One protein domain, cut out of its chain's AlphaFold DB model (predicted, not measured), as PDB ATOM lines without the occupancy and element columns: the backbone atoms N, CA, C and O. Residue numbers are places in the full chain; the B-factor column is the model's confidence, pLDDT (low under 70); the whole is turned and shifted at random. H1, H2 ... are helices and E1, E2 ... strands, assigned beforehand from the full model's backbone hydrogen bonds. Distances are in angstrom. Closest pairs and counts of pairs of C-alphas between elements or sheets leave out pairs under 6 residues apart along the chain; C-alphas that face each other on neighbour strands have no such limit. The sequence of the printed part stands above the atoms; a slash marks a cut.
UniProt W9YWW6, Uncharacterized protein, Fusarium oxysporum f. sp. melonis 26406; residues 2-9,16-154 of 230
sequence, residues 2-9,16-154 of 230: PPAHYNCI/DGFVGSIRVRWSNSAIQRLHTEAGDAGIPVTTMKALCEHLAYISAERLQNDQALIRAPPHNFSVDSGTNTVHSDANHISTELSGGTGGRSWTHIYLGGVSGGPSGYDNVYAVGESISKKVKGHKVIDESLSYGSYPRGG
ATOM      1  N   PRO A   2      21.327 -36.685  30.702       77.06
ATOM      2  CA  PRO A   2      19.893 -36.885  30.527       77.06
ATOM      3  C   PRO A   2      19.096 -36.293  31.708       77.06
ATOM      4  O   PRO A   2      19.657 -36.143  32.800       77.06
ATOM      5  N   PRO A   3      17.805 -35.969  31.509       83.25
ATOM      6  CA  PRO A   3      16.897 -35.575  32.584       83.25
ATOM      7  C   PRO A   3      16.884 -36.586  33.735       83.25
ATOM      8  O   PRO A   3      16.826 -37.794  33.515       83.25
ATOM      9  N   ALA A   4      16.887 -36.093  34.976       80.25
ATOM     10  CA  ALA A   4      17.025 -36.934  36.171       80.25
ATOM     11  C   ALA A   4      15.864 -37.921  36.395       80.25
ATOM     12  O   ALA A   4      16.026 -38.900  37.122       80.25
ATOM     13  N   HIS A   5      14.696 -37.678  35.795       82.25
ATOM     14  CA  HIS A   5      13.553 -38.584  35.912       82.25
ATOM     15  C   HIS A   5      13.633 -39.787  34.963       82.25
ATOM     16  O   HIS A   5      12.944 -40.776  35.203       82.25
ATOM     17  N   TYR A   6      14.511 -39.767  33.954       88.31
ATOM     18  CA  TYR A   6      14.873 -40.970  33.201       88.31
ATOM     19  C   TYR A   6      15.909 -41.763  33.998       88.31
ATOM     20  O   TYR A   6      17.116 -41.655  33.795       88.31
ATOM     21  N   ASN A   7      15.419 -42.542  34.958       89.81
ATOM     22  CA  ASN A   7      16.237 -43.252  35.946       89.81
ATOM     23  C   ASN A   7      16.432 -44.750  35.645       89.81
ATOM     24  O   ASN A   7      17.216 -45.413  36.318       89.81
ATOM     25  N   CYS A   8      15.756 -45.277  34.624       92.75
ATOM     26  CA  CYS A   8      15.838 -46.676  34.198       92.75
ATOM     27  C   CYS A   8      16.679 -46.783  32.920       92.75
ATOM     28  O   CYS A   8      16.164 -47.124  31.859       92.75
ATOM     29  N   ILE A   9      17.958 -46.418  33.014       96.19
ATOM     30  CA  ILE A   9      18.838 -46.235  31.854       96.19
ATOM     31  C   ILE A   9      20.135 -47.031  31.989       96.19
ATOM     32  O   ILE A   9      20.621 -47.285  33.093       96.19
ATOM     33  N   ASP A  16      23.599 -52.818  25.453       98.62
ATOM     34  CA  ASP A  16      23.098 -54.103  25.946       98.62
ATOM     35  C   ASP A  16      23.536 -54.233  27.402       98.62
ATOM     36  O   ASP A  16      24.729 -54.187  27.703       98.62
ATOM     37  N   GLY A  17      22.576 -54.347  28.309       98.50
ATOM     38  CA  GLY A  17      22.859 -54.509  29.724       98.50
ATOM     39  C   GLY A  17      21.593 -54.709  30.539       98.50
ATOM     40  O   GLY A  17      20.485 -54.759  30.007       98.50
ATOM     41  N   PHE A  18      21.766 -54.832  31.848       98.31
ATOM     42  CA  PHE A  18      20.652 -54.931  32.782       98.31
ATOM     43  C   PHE A  18      20.371 -53.576  33.425       98.31
ATOM     44  O   PHE A  18      21.284 -52.905  33.904       98.31
ATOM     45  N   VAL A  19      19.090 -53.223  33.470       96.50
ATOM     46  CA  VAL A  19      18.533 -52.195  34.348       96.50
ATOM     47  C   VAL A  19      17.622 -52.946  35.311       96.50
ATOM     48  O   VAL A  19      16.671 -53.588  34.875       96.50
ATOM     49  N   GLY A  20      17.938 -52.960  36.608       95.06
ATOM     50  CA  GLY A  20      17.233 -53.827  37.560       95.06
ATOM     51  C   GLY A  20      17.252 -55.298  37.115       95.06
ATOM     52  O   GLY A  20      18.318 -55.861  36.871       95.06
ATOM     53  N   SER A  21      16.072 -55.913  36.992       95.62
ATOM     54  CA  SER A  21      15.900 -57.290  36.500       95.62
ATOM     55  C   SER A  21      15.645 -57.401  34.992       95.62
ATOM     56  O   SER A  21      15.521 -58.516  34.491       95.62
ATOM     57  N   ILE A  22      15.542 -56.282  34.267       98.00
ATOM     58  CA  ILE A  22      15.214 -56.269  32.837       98.00
ATOM     59  C   ILE A  22      16.492 -56.070  32.026       98.00
ATOM     60  O   ILE A  22      17.238 -55.107  32.219       98.00
ATOM     61  N   ARG A  23      16.737 -56.967  31.069       98.56
ATOM     62  CA  ARG A  23      17.796 -56.794  30.075       98.56
ATOM     63  C   ARG A  23      17.314 -55.856  28.973       98.56
ATOM     64  O   ARG A  23      16.488 -56.236  28.141       98.56
ATOM     65  N   VAL A  24      17.863 -54.649  28.945       98.75
ATOM     66  CA  VAL A  24      17.596 -53.638  27.920       98.75
ATOM     67  C   VAL A  24      18.658 -53.748  26.831       98.75
ATOM     68  O   VAL A  24      19.855 -53.813  27.110       98.75
ATOM     69  N   ARG A  25      18.222 -53.800  25.572       98.69
ATOM     70  CA  ARG A  25      19.087 -53.930  24.397       98.69
ATOM     71  C   ARG A  25      18.657 -52.997  23.287       98.69
ATOM     72  O   ARG A  25      17.469 -52.751  23.110       98.69
ATOM     73  N   TRP A  26      19.604 -52.597  22.457       98.75
ATOM     74  CA  TRP A  26      19.347 -51.913  21.198       98.75
ATOM     75  C   TRP A  26      19.688 -52.818  20.024       98.75
ATOM     76  O   TRP A  26      20.685 -53.540  20.031       98.75
ATOM     77  N   SER A  27      18.866 -52.775  18.980       98.31
ATOM     78  CA  SER A  27      19.258 -53.361  17.698       98.31
ATOM     79  C   SER A  27      20.286 -52.474  16.990       98.31
ATOM     80  O   SER A  27      20.239 -51.254  17.126       98.31
ATOM     81  N   ASN A  28      21.162 -53.060  16.169       97.50
ATOM     82  CA  ASN A  28      22.168 -52.294  15.416       97.50
ATOM     83  C   ASN A  28      21.543 -51.168  14.572       97.50
ATOM     84  O   ASN A  28      22.054 -50.052  14.551       97.50
ATOM     85  N   SER A  29      20.401 -51.435  13.930       95.75
ATOM     86  CA  SER A  29      19.656 -50.425  13.167       95.75
ATOM     87  C   SER A  29      19.099 -49.311  14.059       95.75
ATOM     88  O   SER A  29      19.096 -48.154  13.651       95.75
ATOM     89  N   ALA A  30      18.665 -49.628  15.283       97.75
ATOM     90  CA  ALA A  30      18.206 -48.621  16.239       97.75
ATOM     91  C   ALA A  30      19.350 -47.711  16.703       97.75
ATOM     92  O   ALA A  30      19.139 -46.510  16.820       97.75
ATOM     93  N   ILE A  31      20.551 -48.261  16.921       98.19
ATOM     94  CA  ILE A  31      21.740 -47.476  17.290       98.19
ATOM     95  C   ILE A  31      22.073 -46.476  16.180       98.19
ATOM     96  O   ILE A  31      22.260 -45.298  16.454       98.19
ATOM     97  N   GLN A  32      22.090 -46.916  14.919       96.00
ATOM     98  CA  GLN A  32      22.345 -46.021  13.784       96.00
ATOM     99  C   GLN A  32      21.297 -44.906  13.696       96.00
ATOM    100  O   GLN A  32      21.651 -43.733  13.591       96.00
ATOM    101  N   ARG A  33      20.010 -45.264  13.801       97.12
ATOM    102  CA  ARG A  33      18.908 -44.294  13.758       97.12
ATOM    103  C   ARG A  33      18.932 -43.322  14.929       97.12
ATOM    104  O   ARG A  33      18.641 -42.157  14.723       97.12
ATOM    105  N   LEU A  34      19.309 -43.764  16.127       98.00
ATOM    106  CA  LEU A  34      19.378 -42.914  17.318       98.00
ATOM    107  C   LEU A  34      20.209 -41.648  17.072       98.00
ATOM    108  O   LEU A  34      19.791 -40.565  17.465       98.00
ATOM    109  N   HIS A  35      21.362 -41.771  16.410       96.94
ATOM    110  CA  HIS A  35      22.207 -40.614  16.112       96.94
ATOM    111  C   HIS A  35      21.559 -39.665  15.101       96.94
ATOM    112  O   HIS A  35      21.586 -38.455  15.315       96.94
ATOM    113  N   THR A  36      20.970 -40.209  14.032       96.44
ATOM    114  CA  THR A  36      20.273 -39.416  13.011       96.44
ATOM    115  C   THR A  36      19.085 -38.672  13.612       96.44
ATOM    116  O   THR A  36      19.024 -37.454  13.537       96.44
ATOM    117  N   GLU A  37      18.194 -39.388  14.295       96.25
ATOM    118  CA  GLU A  37      16.935 -38.846  14.816       96.25
ATOM    119  C   GLU A  37      17.197 -37.828  15.943       96.25
ATOM    120  O   GLU A  37      16.514 -36.811  16.041       96.25
ATOM    121  N   ALA A  38      18.230 -38.044  16.769       96.19
ATOM    122  CA  ALA A  38      18.658 -37.054  17.760       96.19
ATOM    123  C   ALA A  38      19.227 -35.786  17.106       96.19
ATOM    124  O   ALA A  38      18.927 -34.681  17.561       96.19
ATOM    125  N   GLY A  39      20.018 -35.939  16.038       96.12
ATOM    126  CA  GLY A  39      20.543 -34.823  15.251       96.12
ATOM    127  C   GLY A  39      19.435 -34.007  14.589       96.12
ATOM    128  O   GLY A  39      19.413 -32.786  14.735       96.12
ATOM    129  N   ASP A  40      18.482 -34.685  13.949       94.56
ATOM    130  CA  ASP A  40      17.337 -34.067  13.272       94.56
ATOM    131  C   ASP A  40      16.413 -33.339  14.261       94.56
ATOM    132  O   ASP A  40      15.922 -32.246  13.978       94.56
ATOM    133  N   ALA A  41      16.221 -33.900  15.459       93.69
ATOM    134  CA  ALA A  41      15.470 -33.255  16.536       93.69
ATOM    135  C   ALA A  41      16.253 -32.130  17.246       93.69
ATOM    136  O   ALA A  41      15.668 -31.371  18.024       93.69
ATOM    137  N   GLY A  42      17.564 -32.014  17.007       95.56
ATOM    138  CA  GLY A  42      18.432 -31.043  17.670       95.56
ATOM    139  C   GLY A  42      18.619 -31.301  19.168       95.56
ATOM    140  O   GLY A  42      18.822 -30.345  19.917       95.56
ATOM    141  N   ILE A  43      18.544 -32.562  19.612       95.81
ATOM    142  CA  ILE A  43      18.679 -32.956  21.025       95.81
ATOM    143  C   ILE A  43      19.938 -33.794  21.281       95.81
ATOM    144  O   ILE A  43      20.450 -34.458  20.377       95.81
ATOM    145  N   PRO A  44      20.443 -33.842  22.528       96.00
ATOM    146  CA  PRO A  44      21.536 -34.743  22.870       96.00
ATOM    147  C   PRO A  44      21.155 -36.214  22.656       96.00
ATOM    148  O   PRO A  44      20.139 -36.686  23.172       96.00
ATOM    149  N   VAL A  45      22.036 -36.978  21.999       96.81
ATOM    150  CA  VAL A  45      21.893 -38.438  21.816       96.81
ATOM    151  C   VAL A  45      21.631 -39.148  23.147       96.81
ATOM    152  O   VAL A  45      20.776 -40.027  23.232       96.81
ATOM    153  N   THR A  46      22.312 -38.725  24.216       96.56
ATOM    154  CA  THR A  46      22.128 -39.291  25.560       96.56
ATOM    155  C   THR A  46      20.717 -39.084  26.107       96.56
ATOM    156  O   THR A  46      20.233 -39.940  26.836       96.56
ATOM    157  N   THR A  47      20.058 -37.970  25.770       96.19
ATOM    158  CA  THR A  47      18.681 -37.682  26.201       96.19
ATOM    159  C   THR A  47      17.697 -38.585  25.468       96.19
ATOM    160  O   THR A  47      16.885 -39.244  26.111       96.19
ATOM    161  N   MET A  48      17.823 -38.698  24.140       97.75
ATOM    162  CA  MET A  48      16.971 -39.595  23.351       97.75
ATOM    163  C   MET A  48      17.147 -41.061  23.770       97.75
ATOM    164  O   MET A  48      16.165 -41.778  23.951       97.75
ATOM    165  N   LYS A  49      18.396 -41.494  23.991       98.06
ATOM    166  CA  LYS A  49      18.717 -42.839  24.489       98.06
ATOM    167  C   LYS A  49      18.059 -43.103  25.842       98.06
ATOM    168  O   LYS A  49      17.385 -44.118  25.996       98.06
ATOM    169  N   ALA A  50      18.227 -42.181  26.790       97.50
ATOM    170  CA  ALA A  50      17.666 -42.293  28.132       97.50
ATOM    171  C   ALA A  50      16.135 -42.403  28.113       97.50
ATOM    172  O   ALA A  50      15.586 -43.272  28.788       97.50
ATOM    173  N   LEU A  51      15.455 -41.591  27.295       96.81
ATOM    174  CA  LEU A  51      14.009 -41.693  27.092       96.81
ATOM    175  C   LEU A  51      13.607 -43.092  26.601       96.81
ATOM    176  O   LEU A  51      12.698 -43.707  27.161       96.81
ATOM    177  N   CYS A  52      14.271 -43.596  25.555       98.38
ATOM    178  CA  CYS A  52      13.944 -44.898  24.979       98.38
ATOM    179  C   CYS A  52      14.118 -46.038  25.974       98.38
ATOM    180  O   CYS A  52      13.243 -46.895  26.076       98.38
ATOM    181  N   GLU A  53      15.232 -46.047  26.699       98.38
ATOM    182  CA  GLU A  53      15.533 -47.076  27.696       98.38
ATOM    183  C   GLU A  53      14.550 -47.029  28.854       98.38
ATOM    184  O   GLU A  53      14.012 -48.068  29.234       98.38
ATOM    185  N   HIS A  54      14.250 -45.826  29.342       96.69
ATOM    186  CA  HIS A  54      13.311 -45.640  30.430       96.69
ATOM    187  C   HIS A  54      11.913 -46.137  30.051       96.69
ATOM    188  O   HIS A  54      11.359 -46.981  30.749       96.69
ATOM    189  N   LEU A  55      11.358 -45.700  28.917       95.69
ATOM    190  CA  LEU A  55      10.018 -46.133  28.515       95.69
ATOM    191  C   LEU A  55       9.962 -47.623  28.147       95.69
ATOM    192  O   LEU A  55       9.001 -48.300  28.510       95.69
ATOM    193  N   ALA A  56      10.999 -48.164  27.498       97.62
ATOM    194  CA  ALA A  56      11.075 -49.594  27.201       97.62
ATOM    195  C   ALA A  56      11.152 -50.449  28.476       97.62
ATOM    196  O   ALA A  56      10.512 -51.498  28.547       97.62
ATOM    197  N   TYR A  57      11.901 -49.998  29.487       96.69
ATOM    198  CA  TYR A  57      11.978 -50.655  30.790       96.69
ATOM    199  C   TYR A  57      10.609 -50.688  31.474       96.69
ATOM    200  O   TYR A  57      10.146 -51.761  31.853       96.69
ATOM    201  N   ILE A  58       9.935 -49.539  31.594       93.62
ATOM    202  CA  ILE A  58       8.656 -49.475  32.317       93.62
ATOM    203  C   ILE A  58       7.573 -50.275  31.563       93.62
ATOM    204  O   ILE A  58       6.745 -50.942  32.186       93.62
ATOM    205  N   SER A  59       7.610 -50.286  30.225       94.88
ATOM    206  CA  SER A  59       6.747 -51.138  29.395       94.88
ATOM    207  C   SER A  59       6.983 -52.633  29.654       94.88
ATOM    208  O   SER A  59       6.038 -53.384  29.903       94.88
ATOM    209  N   ALA A  60       8.250 -53.063  29.678       96.19
ATOM    210  CA  ALA A  60       8.615 -54.443  29.993       96.19
ATOM    211  C   ALA A  60       8.193 -54.848  31.411       96.19
ATOM    212  O   ALA A  60       7.655 -55.938  31.596       96.19
ATOM    213  N   GLU A  61       8.373 -53.971  32.401       93.56
ATOM    214  CA  GLU A  61       7.949 -54.218  33.781       93.56
ATOM    215  C   GLU A  61       6.430 -54.406  33.867       93.56
ATOM    216  O   GLU A  61       5.956 -55.400  34.421       93.56
ATOM    217  N   ARG A  62       5.665 -53.499  33.245       93.06
ATOM    218  CA  ARG A  62       4.197 -53.567  33.189       93.06
ATOM    219  C   ARG A  62       3.710 -54.885  32.594       93.06
ATOM    220  O   ARG A  62       2.753 -55.473  33.093       93.06
ATOM    221  N   LEU A  63       4.365 -55.335  31.528       93.44
ATOM    222  CA  LEU A  63       3.998 -56.541  30.790       93.44
ATOM    223  C   LEU A  63       4.659 -57.810  31.333       93.44
ATOM    224  O   LEU A  63       4.473 -58.878  30.757       93.44
ATOM    225  N   GLN A  64       5.377 -57.725  32.456       95.81
ATOM    226  CA  GLN A  64       6.057 -58.857  33.090       95.81
ATOM    227  C   GLN A  64       7.043 -59.566  32.145       95.81
ATOM    228  O   GLN A  64       7.143 -60.798  32.111       95.81
ATOM    229  N   ASN A  65       7.763 -58.775  31.355       97.31
ATOM    230  CA  ASN A  65       8.856 -59.208  30.499       97.31
ATOM    231  C   ASN A  65      10.205 -58.981  31.192       97.31
ATOM    232  O   ASN A  65      10.387 -58.005  31.912       97.31
ATOM    233  N   ASP A  66      11.176 -59.862  30.940       98.25
ATOM    234  CA  ASP A  66      12.550 -59.725  31.457       98.25
ATOM    235  C   ASP A  66      13.529 -59.148  30.420       98.25
ATOM    236  O   ASP A  66      14.698 -58.899  30.722       98.25
ATOM    237  N   GLN A  67      13.061 -58.911  29.191       98.62
ATOM    238  CA  GLN A  67      13.857 -58.396  28.084       98.62
ATOM    239  C   GLN A  67      13.101 -57.326  27.300       98.62
ATOM    240  O   GLN A  67      11.971 -57.551  26.861       98.62
ATOM    241  N   ALA A  68      13.791 -56.221  27.018       98.62
ATOM    242  CA  ALA A  68      13.340 -55.160  26.127       98.62
ATOM    243  C   ALA A  68      14.386 -54.911  25.034       98.62
ATOM    244  O   ALA A  68      15.537 -54.582  25.321       98.62
ATOM    245  N   LEU A  69      14.003 -55.075  23.769       98.75
ATOM    246  CA  LEU A  69      14.833 -54.766  22.608       98.75
ATOM    247  C   LEU A  69      14.278 -53.539  21.884       98.75
ATOM    248  O   LEU A  69      13.249 -53.612  21.217       98.75
ATOM    249  N   ILE A  70      14.992 -52.424  21.957       98.75
ATOM    250  CA  ILE A  70      14.669 -51.187  21.250       98.75
ATOM    251  C   ILE A  70      15.008 -51.368  19.764       98.75
ATOM    252  O   ILE A  70      16.151 -51.634  19.367       98.75
ATOM    253  N   ARG A  71      13.971 -51.274  18.929       98.00
ATOM    254  CA  ARG A  71      14.021 -51.451  17.470       98.00
ATOM    255  C   ARG A  71      14.112 -50.120  16.735       98.00
ATOM    256  O   ARG A  71      14.706 -50.078  15.660       98.00
ATOM    257  N   ALA A  72      13.565 -49.058  17.314       97.69
ATOM    258  CA  ALA A  72      13.688 -47.707  16.792       97.69
ATOM    259  C   ALA A  72      13.522 -46.667  17.913       97.69
ATOM    260  O   ALA A  72      12.689 -46.887  18.798       97.69
ATOM    261  N   PRO A  73      14.272 -45.549  17.861       98.06
ATOM    262  CA  PRO A  73      14.030 -44.362  18.692       98.06
ATOM    263  C   PRO A  73      12.706 -43.663  18.281       98.06
ATOM    264  O   PRO A  73      11.978 -44.220  17.455       98.06
ATOM    265  N   PRO A  74      12.344 -42.487  18.835       97.50
ATOM    266  CA  PRO A  74      11.144 -41.748  18.434       97.50
ATOM    267  C   PRO A  74      11.067 -41.528  16.917       97.50
ATOM    268  O   PRO A  74      12.039 -41.087  16.311       97.50
ATOM    269  N   HIS A  75       9.930 -41.870  16.309       95.00
ATOM    270  CA  HIS A  75       9.637 -41.683  14.884       95.00
ATOM    271  C   HIS A  75       8.122 -41.633  14.637       95.00
ATOM    272  O   HIS A  75       7.330 -42.075  15.465       95.00
ATOM    273  N   ASN A  76       7.708 -41.094  13.487       93.31
ATOM    274  CA  ASN A  76       6.308 -40.797  13.135       93.31
ATOM    275  C   ASN A  76       5.778 -41.635  11.955       93.31
ATOM    276  O   ASN A  76       4.920 -41.197  11.181       93.31
ATOM    277  N   PHE A  77       6.322 -42.836  11.776       90.12
ATOM    278  CA  PHE A  77       5.903 -43.746  10.720       90.12
ATOM    279  C   PHE A  77       5.976 -45.196  11.181       90.12
ATOM    280  O   PHE A  77       6.807 -45.554  12.003       90.12
ATOM    281  N   SER A  78       5.141 -46.035  10.590       86.12
ATOM    282  CA  SER A  78       5.162 -47.485  10.757       86.12
ATOM    283  C   SER A  78       5.428 -48.152   9.410       86.12
ATOM    284  O   SER A  78       5.083 -47.611   8.358       86.12
ATOM    285  N   VAL A  79       6.045 -49.332   9.441       85.31
ATOM    286  CA  VAL A  79       6.295 -50.149   8.246       85.31
ATOM    287  C   VAL A  79       5.518 -51.449   8.363       85.31
ATOM    288  O   VAL A  79       5.709 -52.207   9.319       85.31
ATOM    289  N   ASP A  80       4.665 -51.726   7.382       77.56
ATOM    290  CA  ASP A  80       4.021 -53.028   7.258       77.56
ATOM    291  C   ASP A  80       5.067 -54.070   6.843       77.56
ATOM    292  O   ASP A  80       5.645 -54.008   5.762       77.56
ATOM    293  N   SER A  81       5.316 -55.051   7.707       74.06
ATOM    294  CA  SER A  81       6.314 -56.092   7.456       74.06
ATOM    295  C   SER A  81       5.960 -57.060   6.321       74.06
ATOM    296  O   SER A  81       6.849 -57.763   5.848       74.06
ATOM    297  N   GLY A  82       4.688 -57.150   5.918       76.56
ATOM    298  CA  GLY A  82       4.257 -57.994   4.800       76.56
ATOM    299  C   GLY A  82       4.482 -57.330   3.443       76.56
ATOM    300  O   GLY A  82       4.884 -57.996   2.493       76.56
ATOM    301  N   THR A  83       4.266 -56.015   3.366       82.06
ATOM    302  CA  THR A  83       4.299 -55.259   2.102       82.06
ATOM    303  C   THR A  83       5.491 -54.307   1.975       82.06
ATOM    304  O   THR A  83       5.748 -53.791   0.892       82.06
ATOM    305  N   ASN A  84       6.233 -54.070   3.061       83.31
ATOM    306  CA  ASN A  84       7.236 -53.008   3.207       83.31
ATOM    307  C   ASN A  84       6.688 -51.592   2.963       83.31
ATOM    308  O   ASN A  84       7.459 -50.659   2.724       83.31
ATOM    309  N   THR A  85       5.370 -51.408   3.034       85.56
ATOM    310  CA  THR A  85       4.757 -50.093   2.850       85.56
ATOM    311  C   THR A  85       4.962 -49.244   4.100       85.56
ATOM    312  O   THR A  85       4.741 -49.699   5.224       85.56
ATOM    313  N   VAL A  86       5.394 -47.999   3.898       87.56
ATOM    314  CA  VAL A  86       5.541 -47.002   4.961       87.56
ATOM    315  C   VAL A  86       4.239 -46.223   5.095       87.56
ATOM    316  O   VAL A  86       3.686 -45.737   4.108       87.56
ATOM    317  N   HIS A  87       3.771 -46.052   6.326       86.69
ATOM    318  CA  HIS A  87       2.591 -45.257   6.631       86.69
ATOM    319  C   HIS A  87       2.909 -44.254   7.730       86.69
ATOM    320  O   HIS A  87       3.601 -44.585   8.688       86.69
ATOM    321  N   SER A  88       2.359 -43.046   7.620       89.69
ATOM    322  CA  SER A  88       2.384 -42.094   8.732       89.69
ATOM    323  C   SER A  88       1.674 -42.687   9.956       89.69
ATOM    324  O   SER A  88       0.631 -43.348   9.817       89.69
ATOM    325  N   ASP A  89       2.275 -42.439  11.118       86.94
ATOM    326  CA  ASP A  89       1.861 -42.869  12.452       86.94
ATOM    327  C   ASP A  89       2.116 -41.725  13.460       86.94
ATOM    328  O   ASP A  89       2.806 -40.750  13.144       86.94
ATOM    329  N   ALA A  90       1.575 -41.811  14.678       88.75
ATOM    330  CA  ALA A  90       1.960 -40.880  15.742       88.75
ATOM    331  C   ALA A  90       3.421 -41.082  16.160       88.75
ATOM    332  O   ALA A  90       4.015 -42.128  15.907       88.75
ATOM    333  N   ASN A  91       4.001 -40.077  16.821       93.06
ATOM    334  CA  ASN A  91       5.363 -40.182  17.333       93.06
ATOM    335  C   ASN A  91       5.452 -41.302  18.383       93.06
ATOM    336  O   ASN A  91       4.739 -41.260  19.388       93.06
ATOM    337  N   HIS A  92       6.301 -42.299  18.147       95.69
ATOM    338  CA  HIS A  92       6.425 -43.473  19.005       95.69
ATOM    339  C   HIS A  92       7.833 -44.072  19.010       95.69
ATOM    340  O   HIS A  92       8.639 -43.854  18.107       95.69
ATOM    341  N   ILE A  93       8.114 -44.865  20.042       97.69
ATOM    342  CA  ILE A  93       9.283 -45.747  20.136       97.69
ATOM    343  C   ILE A  93       8.828 -47.156  19.777       97.69
ATOM    344  O   ILE A  93       7.808 -47.619  20.285       97.69
ATOM    345  N   SER A  94       9.610 -47.867  18.968       97.44
ATOM    346  CA  SER A  94       9.315 -49.266  18.641       97.44
ATOM    347  C   SER A  94      10.225 -50.199  19.415       97.44
ATOM    348  O   SER A  94      11.454 -50.105  19.343       97.44
ATOM    349  N   THR A  95       9.617 -51.137  20.132       98.00
ATOM    350  CA  THR A  95      10.314 -52.133  20.945       98.00
ATOM    351  C   THR A  95       9.790 -53.536  20.663       98.00
ATOM    352  O   THR A  95       8.692 -53.745  20.146       98.00
ATOM    353  N   GLU A  96      10.616 -54.522  20.974       98.00
ATOM    354  CA  GLU A  96      10.213 -55.911  21.090       98.00
ATOM    355  C   GLU A  96      10.457 -56.356  22.528       98.00
ATOM    356  O   GLU A  96      11.584 -56.275  23.022       98.00
ATOM    357  N   LEU A  97       9.407 -56.829  23.183       98.06
ATOM    358  CA  LEU A  97       9.461 -57.306  24.557       98.06
ATOM    359  C   LEU A  97       9.399 -58.828  24.557       98.06
ATOM    360  O   LEU A  97       8.775 -59.439  23.684       98.06
ATOM    361  N   SER A  98      10.120 -59.461  25.477       97.94
ATOM    362  CA  SER A  98      10.195 -60.921  25.537       97.94
ATOM    363  C   SER A  98      10.632 -61.434  26.908       97.94
ATOM    364  O   SER A  98      10.950 -60.656  27.807       97.94
ATOM    365  N   GLY A  99      10.615 -62.761  27.058       95.38
ATOM    366  CA  GLY A  99      10.904 -63.433  28.323       95.38
ATOM    367  C   GLY A  99       9.847 -63.162  29.392       95.38
ATOM    368  O   GLY A  99       8.772 -62.637  29.086       95.38
ATOM    369  N   GLY A 100      10.142 -63.554  30.632       94.44
ATOM    370  CA  GLY A 100       9.186 -63.517  31.738       94.44
ATOM    371  C   GLY A 100       7.869 -64.252  31.439       94.44
ATOM    372  O   GLY A 100       7.831 -65.218  30.672       94.44
ATOM    373  N   THR A 101       6.778 -63.783  32.050       94.75
ATOM    374  CA  THR A 101       5.416 -64.316  31.864       94.75
ATOM    375  C   THR A 101       4.621 -63.574  30.786       94.75
ATOM    376  O   THR A 101       3.618 -64.105  30.312       94.75
ATOM    377  N   GLY A 102       5.075 -62.392  30.349       91.56
ATOM    378  CA  GLY A 102       4.413 -61.583  29.315       91.56
ATOM    379  C   GLY A 102       4.440 -62.179  27.905       91.56
ATOM    380  O   GLY A 102       3.590 -61.872  27.063       91.56
ATOM    381  N   GLY A 103       5.408 -63.060  27.636       93.69
ATOM    382  CA  GLY A 103       5.637 -63.617  26.307       93.69
ATOM    383  C   GLY A 103       6.201 -62.586  25.325       93.69
ATOM    384  O   GLY A 103       6.542 -61.465  25.689       93.69
ATOM    385  N   ARG A 104       6.360 -62.978  24.058       96.00
ATOM    386  CA  ARG A 104       6.958 -62.107  23.037       96.00
ATOM    387  C   ARG A 104       5.920 -61.177  22.408       96.00
ATOM    388  O   ARG A 104       4.911 -61.663  21.895       96.00
ATOM    389  N   SER A 105       6.218 -59.883  22.347       96.00
ATOM    390  CA  SER A 105       5.373 -58.868  21.709       96.00
ATOM    391  C   SER A 105       6.188 -57.800  20.974       96.00
ATOM    392  O   SER A 105       7.374 -57.597  21.237       96.00
ATOM    393  N   TRP A 106       5.540 -57.123  20.027       94.88
ATOM    394  CA  TRP A 106       6.005 -55.860  19.454       94.88
ATOM    395  C   TRP A 106       5.184 -54.740  20.065       94.88
ATOM    396  O   TRP A 106       3.957 -54.790  19.998       94.88
ATOM    397  N   THR A 107       5.861 -53.750  20.631       95.06
ATOM    398  CA  THR A 107       5.225 -52.665  21.371       95.06
ATOM    399  C   THR A 107       5.638 -51.331  20.772       95.06
ATOM    400  O   THR A 107       6.829 -51.012  20.718       95.06
ATOM    401  N   HIS A 108       4.655 -50.552  20.327       94.88
ATOM    402  CA  HIS A 108       4.827 -49.146  19.975       94.88
ATOM    403  C   HIS A 108       4.422 -48.299  21.176       94.88
ATOM    404  O   HIS A 108       3.268 -48.354  21.592       94.88
ATOM    405  N   ILE A 109       5.359 -47.536  21.734       94.62
ATOM    406  CA  ILE A 109       5.131 -46.648  22.877       94.62
ATOM    407  C   ILE A 109       4.952 -45.231  22.342       94.62
ATOM    408  O   ILE A 109       5.923 -44.612  21.905       94.62
ATOM    409  N   TYR A 110       3.722 -44.729  22.351       92.06
ATOM    410  CA  TYR A 110       3.376 -43.421  21.799       92.06
ATOM    411  C   TYR A 110       3.748 -42.296  22.756       92.06
ATOM    412  O   TYR A 110       3.577 -42.429  23.967       92.06
ATOM    413  N   LEU A 111       4.230 -41.179  22.214       91.69
ATOM    414  CA  LEU A 111       4.844 -40.095  22.977       91.69
ATOM    415  C   LEU A 111       3.963 -38.841  23.023       91.69
ATOM    416  O   LEU A 111       3.415 -38.411  22.010       91.69
ATOM    417  N   GLY A 112       3.890 -38.226  24.201       87.50
ATOM    418  CA  GLY A 112       3.342 -36.892  24.441       87.50
ATOM    419  C   GLY A 112       4.397 -35.955  25.029       87.50
ATOM    420  O   GLY A 112       5.468 -36.392  25.446       87.50
ATOM    421  N   GLY A 113       4.107 -34.652  25.039       88.06
ATOM    422  CA  GLY A 113       5.031 -33.639  25.573       88.06
ATOM    423  C   GLY A 113       6.273 -33.385  24.710       88.06
ATOM    424  O   GLY A 113       7.217 -32.750  25.169       88.06
ATOM    425  N   VAL A 114       6.286 -33.877  23.467       91.25
ATOM    426  CA  VAL A 114       7.384 -33.650  22.522       91.25
ATOM    427  C   VAL A 114       7.355 -32.199  22.058       91.25
ATOM    428  O   VAL A 114       6.338 -31.713  21.564       91.25
ATOM    429  N   SER A 115       8.486 -31.518  22.192       91.75
ATOM    430  CA  SER A 115       8.679 -30.140  21.741       91.75
ATOM    431  C   SER A 115       9.976 -30.007  20.935       91.75
ATOM    432  O   SER A 115      10.741 -30.962  20.805       91.75
ATOM    433  N   GLY A 116      10.192 -28.844  20.320       88.38
ATOM    434  CA  GLY A 116      11.394 -28.571  19.531       88.38
ATOM    435  C   GLY A 116      12.562 -28.050  20.371       88.38
ATOM    436  O   GLY A 116      12.370 -27.465  21.437       88.38
ATOM    437  N   GLY A 117      13.774 -28.195  19.836       88.31
ATOM    438  CA  GLY A 117      14.996 -27.634  20.410       88.31
ATOM    439  C   GLY A 117      15.701 -28.553  21.415       88.31
ATOM    440  O   GLY A 117      15.238 -29.664  21.662       88.31
ATOM    441  N   PRO A 118      16.815 -28.098  22.019       90.12
ATOM    442  CA  PRO A 118      17.733 -28.961  22.776       90.12
ATOM    443  C   PRO A 118      17.133 -29.689  23.983       90.12
ATOM    444  O   PRO A 118      17.615 -30.760  24.341       90.12
ATOM    445  N   SER A 119      16.090 -29.121  24.589       91.94
ATOM    446  CA  SER A 119      15.336 -29.694  25.713       91.94
ATOM    447  C   SER A 119      13.994 -30.294  25.281       91.94
ATOM    448  O   SER A 119      13.140 -30.585  26.115       91.94
ATOM    449  N   GLY A 120      13.768 -30.440  23.972       91.38
ATOM    450  CA  GLY A 120      12.477 -30.804  23.392       91.38
ATOM    451  C   GLY A 120      11.934 -32.154  23.869       91.38
ATOM    452  O   GLY A 120      10.729 -32.406  23.846       91.38
ATOM    453  N   TYR A 121      12.854 -32.999  24.333       94.50
ATOM    454  CA  TYR A 121      12.615 -34.352  24.812       94.50
ATOM    455  C   TYR A 121      12.850 -34.509  26.315       94.50
ATOM    456  O   TYR A 121      12.873 -35.630  26.811       94.50
ATOM    457  N   ASP A 122      13.014 -33.405  27.048       90.56
ATOM    458  CA  ASP A 122      13.334 -33.481  28.469       90.56
ATOM    459  C   ASP A 122      12.140 -33.889  29.322       90.56
ATOM    460  O   ASP A 122      12.365 -34.404  30.397       90.56
ATOM    461  N   ASN A 123      10.901 -33.660  28.870       88.44
ATOM    462  CA  ASN A 123       9.672 -33.942  29.628       88.44
ATOM    463  C   ASN A 123       8.700 -34.831  28.838       88.44
ATOM    464  O   ASN A 123       7.481 -34.721  28.981       88.44
ATOM    465  N   VAL A 124       9.234 -35.683  27.961       89.62
ATOM    466  CA  VAL A 124       8.421 -36.601  27.158       89.62
ATOM    467  C   VAL A 124       7.922 -37.748  28.024       89.62
ATOM    468  O   VAL A 124       8.665 -38.306  28.834       89.62
ATOM    469  N   TYR A 125       6.660 -38.109  27.819       85.62
ATOM    470  CA  TYR A 125       5.971 -39.183  28.525       85.62
ATOM    471  C   TYR A 125       5.217 -40.080  27.542       85.62
ATOM    472  O   TYR A 125       4.891 -39.669  26.428       85.62
ATOM    473  N   ALA A 126       4.929 -41.315  27.951       88.50
ATOM    474  CA  ALA A 126       4.104 -42.214  27.155       88.50
ATOM    475  C   ALA A 126       2.625 -41.808  27.246       88.50
ATOM    476  O   ALA A 126       2.107 -41.674  28.349       88.50
ATOM    477  N   VAL A 127       1.942 -41.642  26.111       84.44
ATOM    478  CA  VAL A 127       0.481 -41.409  26.045       84.44
ATOM    479  C   VAL A 127      -0.319 -42.700  25.867       84.44
ATOM    480  O   VAL A 127      -1.536 -42.703  26.030       84.44
ATOM    481  N   GLY A 128       0.367 -43.795  25.540       85.75
ATOM    482  CA  GLY A 128      -0.172 -45.149  25.505       85.75
ATOM    483  C   GLY A 128       0.679 -46.078  24.653       85.75
ATOM    484  O   GLY A 128       1.785 -45.720  24.240       85.75
ATOM    485  N   GLU A 129       0.180 -47.289  24.427       89.56
ATOM    486  CA  GLU A 129       0.935 -48.358  23.779       89.56
ATOM    487  C   GLU A 129       0.056 -49.136  22.800       89.56
ATOM    488  O   GLU A 129      -1.086 -49.455  23.113       89.56
ATOM    489  N   SER A 130       0.601 -49.490  21.638       90.69
ATOM    490  CA  SER A 130       0.024 -50.522  20.770       90.69
ATOM    491  C   SER A 130       0.868 -51.778  20.882       90.69
ATOM    492  O   SER A 130       2.064 -51.758  20.575       90.69
ATOM    493  N   ILE A 131       0.257 -52.868  21.344       91.69
ATOM    494  CA  ILE A 131       0.948 -54.135  21.577       91.69
ATOM    495  C   ILE A 131       0.422 -55.169  20.610       91.69
ATOM    496  O   ILE A 131      -0.771 -55.434  20.550       91.69
ATOM    497  N   SER A 132       1.330 -55.783  19.864       92.19
ATOM    498  CA  SER A 132       1.022 -56.844  18.915       92.19
ATOM    499  C   SER A 132       1.734 -58.135  19.289       92.19
ATOM    500  O   SER A 132       2.919 -58.135  19.629       92.19
ATOM    501  N   LYS A 133       1.041 -59.263  19.152       90.75
ATOM    502  CA  LYS A 133       1.604 -60.610  19.312       90.75
ATOM    503  C   LYS A 133       1.573 -61.366  17.993       90.75
ATOM    504  O   LYS A 133       0.812 -61.042  17.085       90.75
ATOM    505  N   LYS A 134       2.414 -62.397  17.882       86.31
ATOM    506  CA  LYS A 134       2.402 -63.280  16.712       86.31
ATOM    507  C   LYS A 134       1.307 -64.332  16.877       86.31
ATOM    508  O   LYS A 134       1.430 -65.208  17.727       86.31
ATOM    509  N   VAL A 135       0.287 -64.291  16.028       82.94
ATOM    510  CA  VAL A 135      -0.784 -65.291  15.952       82.94
ATOM    511  C   VAL A 135      -0.747 -65.913  14.560       82.94
ATOM    512  O   VAL A 135      -0.851 -65.214  13.558       82.94
ATOM    513  N   LYS A 136      -0.528 -67.234  14.484       85.88
ATOM    514  CA  LYS A 136      -0.450 -67.995  13.216       85.88
ATOM    515  C   LYS A 136       0.479 -67.383  12.151       85.88
ATOM    516  O   LYS A 136       0.210 -67.475  10.965       85.88
ATOM    517  N   GLY A 137       1.582 -66.754  12.561       80.69
ATOM    518  CA  GLY A 137       2.516 -66.123  11.621       80.69
ATOM    519  C   GLY A 137       2.350 -64.611  11.467       80.69
ATOM    520  O   GLY A 137       3.330 -63.949  11.133       80.69
ATOM    521  N   HIS A 138       1.183 -64.065  11.806       75.88
ATOM    522  CA  HIS A 138       0.831 -62.658  11.612       75.88
ATOM    523  C   HIS A 138       0.948 -61.863  12.912       75.88
ATOM    524  O   HIS A 138       0.761 -62.412  13.998       75.88
ATOM    525  N   LYS A 139       1.269 -60.569  12.816       82.88
ATOM    526  CA  LYS A 139       1.188 -59.650  13.957       82.88
ATOM    527  C   LYS A 139      -0.269 -59.232  14.130       82.88
ATOM    528  O   LYS A 139      -0.849 -58.672  13.207       82.88
ATOM    529  N   VAL A 140      -0.837 -59.512  15.294       85.25
ATOM    530  CA  VAL A 140      -2.209 -59.144  15.655       85.25
ATOM    531  C   VAL A 140      -2.144 -58.286  16.907       85.25
ATOM    532  O   VAL A 140      -1.441 -58.655  17.852       85.25
ATOM    533  N   ILE A 141      -2.845 -57.150  16.904       87.12
ATOM    534  CA  ILE A 141      -2.941 -56.291  18.085       87.12
ATOM    535  C   ILE A 141      -3.645 -57.050  19.209       87.12
ATOM    536  O   ILE A 141      -4.703 -57.642  19.018       87.12
ATOM    537  N   ASP A 142      -3.038 -57.008  20.387       84.62
ATOM    538  CA  ASP A 142      -3.609 -57.469  21.640       84.62
ATOM    539  C   ASP A 142      -4.169 -56.248  22.382       84.62
ATOM    540  O   ASP A 142      -3.464 -55.541  23.111       84.62
ATOM    541  N   GLU A 143      -5.454 -55.973  22.152       81.88
ATOM    542  CA  GLU A 143      -6.147 -54.836  22.767       81.88
ATOM    543  C   GLU A 143      -6.112 -54.922  24.295       81.88
ATOM    544  O   GLU A 143      -5.992 -53.895  24.953       81.88
ATOM    545  N   SER A 144      -6.137 -56.141  24.856       80.62
ATOM    546  CA  SER A 144      -6.125 -56.371  26.305       80.62
ATOM    547  C   SER A 144      -4.843 -55.897  26.986       80.62
ATOM    548  O   SER A 144      -4.859 -55.522  28.156       80.62
ATOM    549  N   LEU A 145      -3.734 -55.887  26.247       79.81
ATOM    550  CA  LEU A 145      -2.449 -55.411  26.742       79.81
ATOM    551  C   LEU A 145      -2.207 -53.935  26.440       79.81
ATOM    552  O   LEU A 145      -1.371 -53.324  27.101       79.81
ATOM    553  N   SER A 146      -2.928 -53.370  25.470       80.50
ATOM    554  CA  SER A 146      -2.745 -52.002  24.961       80.50
ATOM    555  C   SER A 146      -3.384 -50.922  25.855       80.50
ATOM    556  O   SER A 146      -3.386 -49.742  25.514       80.50
ATOM    557  N   TYR A 147      -3.899 -51.309  27.025       71.31
ATOM    558  CA  TYR A 147      -4.312 -50.411  28.103       71.31
ATOM    559  C   TYR A 147      -3.668 -50.816  29.435       71.31
ATOM    560  O   TYR A 147      -3.208 -51.945  29.620       71.31
ATOM    561  N   GLY A 148      -3.633 -49.878  30.383       65.69
ATOM    562  CA  GLY A 148      -3.140 -50.112  31.736       65.69
ATOM    563  C   GLY A 148      -2.455 -48.892  32.340       65.69
ATOM    564  O   GLY A 148      -2.378 -47.822  31.739       65.69
ATOM    565  N   SER A 149      -1.940 -49.067  33.552       68.56
ATOM    566  CA  SER A 149      -1.108 -48.064  34.212       68.56
ATOM    567  C   SER A 149       0.356 -48.463  34.096       68.56
ATOM    568  O   SER A 149       0.701 -49.626  34.303       68.56
ATOM    569  N   TYR A 150       1.223 -47.503  33.789       64.56
ATOM    570  CA  TYR A 150       2.655 -47.711  33.947       64.56
ATOM    571  C   TYR A 150       2.974 -47.838  35.441       64.56
ATOM    572  O   TYR A 150       2.485 -47.009  36.223       64.56
ATOM    573  N   PRO A 151       3.765 -48.841  35.870       61.28
ATOM    574  CA  PRO A 151       4.290 -48.857  37.223       61.28
ATOM    575  C   PRO A 151       4.988 -47.523  37.458       61.28
ATOM    576  O   PRO A 151       5.795 -47.064  36.647       61.28
ATOM    577  N   ARG A 152       4.590 -46.839  38.535       53.59
ATOM    578  CA  ARG A 152       5.197 -45.572  38.939       53.59
ATOM    579  C   ARG A 152       6.690 -45.849  39.011       53.59
ATOM    580  O   ARG A 152       7.050 -46.724  39.790       53.59
ATOM    581  N   GLY A 153       7.496 -45.176  38.182       41.62
ATOM    582  CA  GLY A 153       8.939 -45.387  38.090       41.62
ATOM    583  C   GLY A 153       9.561 -45.268  39.472       41.62
ATOM    584  O   GLY A 153       9.901 -44.177  39.930       41.62
ATOM    585  N   GLY A 154       9.615 -46.387  40.185       34.69
ATOM    586  CA  GLY A 154      10.184 -46.460  41.504       34.69
ATOM    587  C   GLY A 154      11.660 -46.256  41.284       34.69
ATOM    588  O   GLY A 154      12.293 -47.044  40.587       34.69
TER     589      GLY A 154
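This is residues 2 to 9 and 16 to 154 of the 230 residues of an uncharacterized protein of Fusarium oxysporum f. sp. melonis 26406 (UniProt W9YWW6). A twisted sheet of seven strands curls round one long helix, H2, while a second helix, H1, stands beside the strands next to E3. The 147 printed residues include two named helices and seven named strands, E1 E2 H1 H2 E3 E4 E5 E6 E7 along the chain; the sheet is mixed, its order E1 E2 E3 E4 E5 E6 E7, and the class is mixed, helices and strands. The whole is compact, radius of gyration of the C-alphas 14.5 A, spanning 44 by 37 by 27 A.

E1, residues 16 to 19, and E2, residues 22 to 26, form an antiparallel hairpin, N 17 and O 24 being 3.0 A apart. H1, residues 28 to 41, stands at the sheet's level, its height over the sheet 3.1 A. H2, residues 45 to 62, is on one face of the sheet, in two layers, helix and sheet. With residues 34 to 39 alone H1 touches H2, at a steep tilt of 58 degrees, opposite ways; the closest C-alphas, of Ala 38 and Val 45, are 5.4 A apart. E3, residues 67 to 79, is parallel to E2, with N 25 and O 68 2.8 A apart; E2, H1, H2 and E3 form a strand-helix-strand unit, two parallel neighbour strands with helices between, its crossover left-handed. The closest C-alphas of H2 and E3, of Ala 56 and Ala 68, are 6.1 A apart. E3, E4 at residues 86 to 98, E5 at 105 to 112, E6 at 125 to 135 and E7 at 138 to 141 form a meander, each strand the antiparallel neighbour of the one before; N 69 and O 96, N 95 and O 107, N 108 and O 130, and N 133 and O 140 are 2.8, 2.9, 2.9 and 2.9 A apart. Every O i to N i+4 pair is within hydrogen-bond range in H2, and 8 of 10 in H1.

E1 begins at C-alpha 16 (23.098, -54.103, 25.946), and E7 ends at C-alpha 141 (-2.941, -56.291, 18.085). H1 is 20.2 A long, H2 25.9 A, E5 22.2 A and E6 29.8 A. E3, 22.8 A, bends by 118 degrees at residue 76, and E4, 25.3 A, by 103 degrees at residue 89.

The C-alphas farthest apart, of Pro 118 and Lys 136, are 44.1 A apart. Residues 10 to 15 are not printed, C-alphas 9 and 16 being 10.7 A apart across the cut. The link from E5 to E6 is long; pLDDT is under 70 at residues 148 to 154.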